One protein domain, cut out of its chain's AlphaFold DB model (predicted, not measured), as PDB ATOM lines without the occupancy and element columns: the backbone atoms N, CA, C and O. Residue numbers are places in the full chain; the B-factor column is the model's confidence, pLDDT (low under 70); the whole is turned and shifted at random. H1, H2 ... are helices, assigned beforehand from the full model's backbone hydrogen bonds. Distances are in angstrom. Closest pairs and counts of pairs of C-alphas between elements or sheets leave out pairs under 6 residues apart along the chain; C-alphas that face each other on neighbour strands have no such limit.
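This is residues 6 to 62 of the 214 residues of the protein "Multiple EGF-like-domain protein 3" of Minicystis rosea (UniProt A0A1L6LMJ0). Two antiparallel pairs of helices meet at a corner and make an open L: the hairpin of H2 and H3 is one arm, and the long H4 with the short H1 beside part of it is the other. The corner lies where the beginnings of H2 and H4 come together. The printed part has 57 residues with four named helices, H1 to H4 in chain order, and no named strand, and its class is all helix. It is compact, with a radius of gyration of the C-alphas of 11.5 A, and spans 31 by 22 by 15 A.

H1, residues 6 to 11, touches residues 49 to 56 of H4, residues 44 to 61, at a shallow tilt of 21 degrees, opposite ways; their closest C-alphas, of Glu 8 and Met 53, are 4.7 A apart. H2, residues 17 to 26, is close to H1 but not clearly touching. H2 touches residues 45 to 50 of H4, about perpendicular at 90 degrees, with the closest C-alphas, of Cys 18 and Gly 46, 3.4 A apart. H2 and H3, residues 33 to 42, form a helical hairpin at a shallow tilt of 18 degrees; their closest C-alphas, of Ala 25 and Val 36, are 5.3 A apart. H3 is close to H4 but not clearly touching, and H1 and H3 are apart. In H1, H2, H3 and H4 every O i to N i+4 pair is within hydrogen-bond range.

H1 begins at C-alpha 6 (4.872, 15.082, -25.559) and is 8.5 A long. H2 and H3 are each 14.1 A long. H4 is 24.0 A long and ends at C-alpha 61 (9.944, 24.026, -29.210).

The two farthest C-alphas, of Ala 29 and Ser 60, are 31.3 A apart. The printed part has no cut and no long link. Residue 6 and residues 57 to 62 have pLDDT under 70.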
ATOM      1  N   CYS A   6       6.187  15.642 -25.878       66.69
ATOM      2  CA  CYS A   6       4.872  15.082 -25.559       66.69
ATOM      3  C   CYS A   6       4.792  14.482 -24.156       66.69
ATOM      4  O   CYS A   6       3.763  14.620 -23.503       66.69
ATOM      5  N   SER A   7       5.868  13.862 -23.671       75.12
ATOM      6  CA  SER A   7       5.944  13.351 -22.299       75.12
ATOM      7  C   SER A   7       5.808  14.465 -21.266       75.12
ATOM      8  O   SER A   7       5.052  14.335 -20.308       75.12
ATOM      9  N   GLU A   8       6.501  15.576 -21.484       83.88
ATOM     10  CA  GLU A   8       6.542  16.718 -20.581       83.88
ATOM     11  C   GLU A   8       5.232  17.516 -20.638       83.88
ATOM     12  O   GLU A   8       4.711  17.932 -19.607       83.88
ATOM     13  N   MET A   9       4.635  17.663 -21.824       75.69
ATOM     14  CA  MET A   9       3.293  18.236 -21.965       75.69
ATOM     15  C   MET A   9       2.225  17.361 -21.307       75.69
ATOM     16  O   MET A   9       1.294  17.885 -20.703       75.69
ATOM     17  N   GLN A  10       2.343  16.035 -21.403       76.56
ATOM     18  CA  GLN A  10       1.399  15.113 -20.775       76.56
ATOM     19  C   GLN A  10       1.542  15.097 -19.247       76.56
ATOM     20  O   GLN A  10       0.538  14.964 -18.551       76.56
ATOM     21  N   ALA A  11       2.756  15.293 -18.725       82.56
ATOM     22  CA  ALA A  11       2.994  15.507 -17.297       82.56
ATOM     23  C   ALA A  11       2.358  16.817 -16.786       82.56
ATOM     24  O   ALA A  11       1.957  16.891 -15.628       82.56
ATOM     25  N   CYS A  12       2.161  17.802 -17.667       80.75
ATOM     26  CA  CYS A  12       1.446  19.055 -17.400       80.75
ATOM     27  C   CYS A  12       0.017  19.125 -17.964       80.75
ATOM     28  O   CYS A  12      -0.538  20.213 -18.120       80.75
ATOM     29  N   ALA A  13      -0.595  17.982 -18.280       78.31
ATOM     30  CA  ALA A  13      -1.975  17.938 -18.749       78.31
ATOM     31  C   ALA A  13      -2.983  18.163 -17.608       78.31
ATOM     32  O   ALA A  13      -2.671  18.000 -16.434       78.31
ATOM     33  N   THR A  14      -4.232  18.473 -17.962       81.25
ATOM     34  CA  THR A  14      -5.308  18.673 -16.981       81.25
ATOM     35  C   THR A  14      -5.453  17.487 -16.022       81.25
ATOM     36  O   THR A  14      -5.542  16.336 -16.457       81.25
ATOM     37  N   GLY A  15      -5.544  17.780 -14.724       77.81
ATOM     38  CA  GLY A  15      -5.668  16.792 -13.653       77.81
ATOM     39  C   GLY A  15      -4.354  16.147 -13.202       77.81
ATOM     40  O   GLY A  15      -4.403  15.134 -12.500       77.81
ATOM     41  N   THR A  16      -3.196  16.681 -13.605       92.44
ATOM     42  CA  THR A  16      -1.890  16.329 -13.026       92.44
ATOM     43  C   THR A  16      -1.472  17.328 -11.945       92.44
ATOM     44  O   THR A  16      -2.056  18.399 -11.811       92.44
ATOM     45  N   ASP A  17      -0.414  17.010 -11.193       90.75
ATOM     46  CA  ASP A  17       0.106  17.913 -10.155       90.75
ATOM     47  C   ASP A  17       0.640  19.235 -10.744       90.75
ATOM     48  O   ASP A  17       0.619  20.269 -10.084       90.75
ATOM     49  N   CYS A  18       1.079  19.232 -12.009       91.62
ATOM     50  CA  CYS A  18       1.459  20.453 -12.720       91.62
ATOM     51  C   CYS A  18       0.239  21.321 -13.075       91.62
ATOM     52  O   CYS A  18       0.314  22.542 -12.955       91.62
ATOM     53  N   ASP A  19      -0.901  20.728 -13.443       91.44
ATOM     54  CA  ASP A  19      -2.157  21.476 -13.610       91.44
ATOM     55  C   ASP A  19      -2.628  22.071 -12.276       91.44
ATOM     56  O   ASP A  19      -2.939  23.260 -12.207       91.44
ATOM     57  N   ASP A  20      -2.571  21.295 -11.190       90.88
ATOM     58  CA  ASP A  20      -2.913  21.781  -9.851       90.88
ATOM     59  C   ASP A  20      -1.986  22.931  -9.398       90.88
ATOM     60  O   ASP A  20      -2.463  23.943  -8.870       90.88
ATOM     61  N   LEU A  21      -0.679  22.845  -9.691       94.44
ATOM     62  CA  LEU A  21       0.271  23.945  -9.489       94.44
ATOM     63  C   LEU A  21      -0.142  25.201 -10.267       94.44
ATOM     64  O   LEU A  21      -0.151  26.297  -9.702       94.44
ATOM     65  N   LEU A  22      -0.458  25.064 -11.558       88.50
ATOM     66  CA  LEU A  22      -0.825  26.191 -12.419       88.50
ATOM     67  C   LEU A  22      -2.134  26.841 -11.965       88.50
ATOM     68  O   LEU A  22      -2.233  28.069 -11.933       88.50
ATOM     69  N   VAL A  23      -3.129  26.046 -11.571       91.44
ATOM     70  CA  VAL A  23      -4.386  26.541 -10.995       91.44
ATOM     71  C   VAL A  23      -4.124  27.289  -9.687       91.44
ATOM     72  O   VAL A  23      -4.659  28.383  -9.498       91.44
ATOM     73  N   CYS A  24      -3.275  26.744  -8.810       93.25
ATOM     74  CA  CYS A  24      -2.895  27.392  -7.557       93.25
ATOM     75  C   CYS A  24      -2.203  28.739  -7.810       93.25
ATOM     76  O   CYS A  24      -2.622  29.762  -7.266       93.25
ATOM     77  N   ALA A  25      -1.190  28.765  -8.681       90.38
ATOM     78  CA  ALA A  25      -0.433  29.973  -8.994       90.38
ATOM     79  C   ALA A  25      -1.303  31.054  -9.661       90.38
ATOM     80  O   ALA A  25      -1.173  32.230  -9.331       90.38
ATOM     81  N   ASN A  26      -2.237  30.670 -10.539       88.50
ATOM     82  CA  ASN A  26      -3.172  31.602 -11.183       88.50
ATOM     83  C   ASN A  26      -4.219  32.190 -10.222       88.50
ATOM     84  O   ASN A  26      -4.828  33.213 -10.528       88.50
ATOM     85  N   ALA A  27      -4.454  31.555  -9.072       92.06
ATOM     86  CA  ALA A  27      -5.327  32.095  -8.033       92.06
ATOM     87  C   ALA A  27      -4.620  33.136  -7.142       92.06
ATOM     88  O   ALA A  27      -5.286  33.828  -6.366       92.06
ATOM     89  N   CYS A  28      -3.292  33.256  -7.240       90.56
ATOM     90  CA  CYS A  28      -2.522  34.264  -6.523       90.56
ATOM     91  C   CYS A  28      -2.748  35.666  -7.106       90.56
ATOM     92  O   CYS A  28      -2.993  35.839  -8.297       90.56
ATOM     93  N   ALA A  29      -2.647  36.690  -6.257       89.19
ATOM     94  CA  ALA A  29      -2.672  38.071  -6.725       89.19
ATOM     95  C   ALA A  29      -1.393  38.408  -7.511       89.19
ATOM     96  O   ALA A  29      -0.309  37.923  -7.181       89.19
ATOM     97  N   ASP A  30      -1.511  39.295  -8.502       80.12
ATOM     98  CA  ASP A  30      -0.370  39.772  -9.286       80.12
ATOM     99  C   ASP A  30       0.753  40.292  -8.372       80.12
ATOM    100  O   ASP A  30       0.566  41.216  -7.575       80.12
ATOM    101  N   GLY A  31       1.943  39.699  -8.500       79.62
ATOM    102  CA  GLY A  31       3.124  40.057  -7.710       79.62
ATOM    103  C   GLY A  31       3.198  39.440  -6.307       79.62
ATOM    104  O   GLY A  31       4.165  39.712  -5.592       79.62
ATOM    105  N   ASP A  32       2.245  38.595  -5.901       90.25
ATOM    106  CA  ASP A  32       2.302  37.870  -4.626       90.25
ATOM    107  C   ASP A  32       3.204  36.628  -4.717       90.25
ATOM    108  O   ASP A  32       2.755  35.487  -4.838       90.25
ATOM    109  N   GLY A  33       4.515  36.862  -4.629       89.62
ATOM    110  CA  GLY A  33       5.511  35.788  -4.643       89.62
ATOM    111  C   GLY A  33       5.378  34.802  -3.478       89.62
ATOM    112  O   GLY A  33       5.731  33.643  -3.633       89.62
ATOM    113  N   THR A  34       4.815  35.210  -2.332       96.62
ATOM    114  CA  THR A  34       4.640  34.301  -1.184       96.62
ATOM    115  C   THR A  34       3.531  33.282  -1.441       96.62
ATOM    116  O   THR A  34       3.668  32.115  -1.072       96.62
ATOM    117  N   CYS A  35       2.443  33.704  -2.089       96.06
ATOM    118  CA  CYS A  35       1.399  32.795  -2.551       96.06
ATOM    119  C   CYS A  35       1.953  31.791  -3.573       96.06
ATOM    120  O   CYS A  35       1.745  30.586  -3.425       96.06
ATOM    121  N   VAL A  36       2.735  32.268  -4.545       93.00
ATOM    122  CA  VAL A  36       3.355  31.411  -5.567       93.00
ATOM    123  C   VAL A  36       4.345  30.417  -4.946       93.00
ATOM    124  O   VAL A  36       4.263  29.227  -5.239       93.00
ATOM    125  N   ASP A  37       5.213  30.854  -4.030       94.31
ATOM    126  CA  ASP A  37       6.159  29.976  -3.319       94.31
ATOM    127  C   ASP A  37       5.438  28.872  -2.535       94.31
ATOM    128  O   ASP A  37       5.895  27.724  -2.462       94.31
ATOM    129  N   LYS A  38       4.276  29.203  -1.960       95.31
ATOM    130  CA  LYS A  38       3.430  28.221  -1.291       95.31
ATOM    131  C   LYS A  38       2.855  27.208  -2.282       95.31
ATOM    132  O   LYS A  38       2.926  26.020  -1.991       95.31
ATOM    133  N   CYS A  39       2.350  27.644  -3.435       94.31
ATOM    134  CA  CYS A  39       1.875  26.737  -4.481       94.31
ATOM    135  C   CYS A  39       2.983  25.792  -4.967       94.31
ATOM    136  O   CYS A  39       2.753  24.594  -5.077       94.31
ATOM    137  N   ILE A  40       4.202  26.304  -5.171       95.12
ATOM    138  CA  ILE A  40       5.380  25.494  -5.532       95.12
ATOM    139  C   ILE A  40       5.690  24.455  -4.447       95.12
ATOM    140  O   ILE A  40       6.012  23.310  -4.750       95.12
ATOM    141  N   THR A  41       5.588  24.843  -3.173       95.62
ATOM    142  CA  THR A  41       5.842  23.936  -2.044       95.62
ATOM    143  C   THR A  41       4.766  22.855  -1.928       95.62
ATOM    144  O   THR A  41       5.087  21.703  -1.639       95.62
ATOM    145  N   ASP A  42       3.501  23.223  -2.133       95.38
ATOM    146  CA  ASP A  42       2.359  22.316  -2.016       95.38
ATOM    147  C   ASP A  42       2.261  21.358  -3.227       95.38
ATOM    148  O   ASP A  42       1.787  20.235  -3.063       95.38
ATOM    149  N   HIS A  43       2.781  21.759  -4.397       94.38
ATOM    150  CA  HIS A  43       2.790  21.000  -5.659       94.38
ATOM    151  C   HIS A  43       4.212  20.822  -6.211       94.38
ATOM    152  O   HIS A  43       4.535  21.217  -7.335       94.38
ATOM    153  N   SER A  44       5.108  20.256  -5.396       92.88
ATOM    154  CA  SER A  44       6.529  20.155  -5.750       92.88
ATOM    155  C   SER A  44       6.787  19.280  -6.980       92.88
ATOM    156  O   SER A  44       7.683  19.585  -7.759       92.88
ATOM    157  N   GLN A  45       6.001  18.212  -7.173       91.44
ATOM    158  CA  GLN A  45       6.117  17.370  -8.368       91.44
ATOM    159  C   GLN A  45       5.602  18.125  -9.600       91.44
ATOM    160  O   GLN A  45       6.252  18.111 -10.640       91.44
ATOM    161  N   GLY A  46       4.502  18.865  -9.456       90.94
ATOM    162  CA  GLY A  46       3.992  19.761 -10.485       90.94
ATOM    163  C   GLY A  46       4.994  20.831 -10.910       90.94
ATOM    164  O   GLY A  46       5.050  21.185 -12.085       90.94
ATOM    165  N   TYR A  47       5.827  21.316  -9.986       91.81
ATOM    166  CA  TYR A  47       6.884  22.281 -10.292       91.81
ATOM    167  C   TYR A  47       8.033  21.655 -11.087       91.81
ATOM    168  O   TYR A  47       8.521  22.264 -12.043       91.81
ATOM    169  N   ASP A  48       8.442  20.437 -10.730       91.69
ATOM    170  CA  ASP A  48       9.445  19.686 -11.487       91.69
ATOM    171  C   ASP A  48       8.945  19.374 -12.908       91.69
ATOM    172  O   ASP A  48       9.672  19.592 -13.880       91.69
ATOM    173  N   ASP A  49       7.681  18.962 -13.040       88.38
ATOM    174  CA  ASP A  49       7.035  18.682 -14.325       88.38
ATOM    175  C   ASP A  49       6.876  19.964 -15.166       88.38
ATOM    176  O   ASP A  49       7.204  19.971 -16.356       88.38
ATOM    177  N   TYR A  50       6.482  21.088 -14.550       85.69
ATOM    178  CA  TYR A  50       6.434  22.402 -15.202       85.69
ATOM    179  C   TYR A  50       7.814  22.837 -15.697       85.69
ATOM    180  O   TYR A  50       7.948  23.292 -16.832       85.69
ATOM    181  N   ASN A  51       8.862  22.678 -14.884       84.25
ATOM    182  CA  ASN A  51      10.229  23.010 -15.279       84.25
ATOM    183  C   ASN A  51      10.742  22.106 -16.401       84.25
ATOM    184  O   ASN A  51      11.435  22.593 -17.299       84.25
ATOM    185  N   ALA A  52      10.412  20.814 -16.380       83.75
ATOM    186  CA  ALA A  52      10.751  19.881 -17.449       83.75
ATOM    187  C   ALA A  52      10.050  20.275 -18.757       83.75
ATOM    188  O   ALA A  52      10.708  20.403 -19.792       83.75
ATOM    189  N   MET A  53       8.753  20.588 -18.695       83.69
ATOM    190  CA  MET A  53       7.982  21.105 -19.825       83.69
ATOM    191  C   MET A  53       8.540  22.432 -20.329       83.69
ATOM    192  O   MET A  53       8.762  22.575 -21.527       83.69
ATOM    193  N   PHE A  54       8.839  23.384 -19.450       79.44
ATOM    194  CA  PHE A  54       9.401  24.681 -19.816       79.44
ATOM    195  C   PHE A  54      10.810  24.554 -20.410       79.44
ATOM    196  O   PHE A  54      11.161  25.270 -21.348       79.44
ATOM    197  N   THR A  55      11.627  23.631 -19.907       82.19
ATOM    198  CA  THR A  55      12.971  23.360 -20.436       82.19
ATOM    199  C   THR A  55      12.895  22.701 -21.806       82.19
ATOM    200  O   THR A  55      13.569  23.155 -22.729       82.19
ATOM    201  N   CYS A  56      12.045  21.684 -21.963       77.06
ATOM    202  CA  CYS A  56      11.804  21.048 -23.253       77.06
ATOM    203  C   CYS A  56      11.235  22.062 -24.250       77.06
ATOM    204  O   CYS A  56      11.732  22.187 -25.366       77.06
ATOM    205  N   TYR A  57      10.282  22.881 -23.805       67.31
ATOM    206  CA  TYR A  57       9.726  23.971 -24.585       67.31
ATOM    207  C   TYR A  57      10.828  24.928 -25.057       67.31
ATOM    208  O   TYR A  57      10.970  25.143 -26.254       67.31
ATOM    209  N   ASN A  58      11.668  25.461 -24.167       68.25
ATOM    210  CA  ASN A  58      12.719  26.405 -24.561       68.25
ATOM    211  C   ASN A  58      13.832  25.777 -25.413       68.25
ATOM    212  O   ASN A  58      14.386  26.464 -26.266       68.25
ATOM    213  N   GLY A  59      14.179  24.513 -25.165       67.19
ATOM    214  CA  GLY A  59      15.269  23.820 -25.855       67.19
ATOM    215  C   GLY A  59      14.876  23.217 -27.203       67.19
ATOM    216  O   GLY A  59      15.712  23.150 -28.100       67.19
ATOM    217  N   SER A  60      13.616  22.805 -27.350       63.72
ATOM    218  CA  SER A  60      13.150  21.998 -28.485       63.72
ATOM    219  C   SER A  60      11.974  22.621 -29.243       63.72
ATOM    220  O   SER A  60      11.779  22.303 -30.416       63.72
ATOM    221  N   CYS A  61      11.187  23.506 -28.619       56.06
ATOM    222  CA  CYS A  61       9.944  24.026 -29.210       56.06
ATOM    223  C   CYS A  61       9.953  25.533 -29.503       56.06
ATOM    224  O   CYS A  61       9.432  25.964 -30.525       56.06
ATOM    225  N   LYS A  62      10.581  26.352 -28.655       54.06
ATOM    226  CA  LYS A  62      10.580  27.820 -28.742       54.06
ATOM    227  C   LYS A  62      11.160  28.351 -30.052       54.06
ATOM    228  O   LYS A  62      10.813  29.443 -30.479       54.06
TER     229      LYS A  62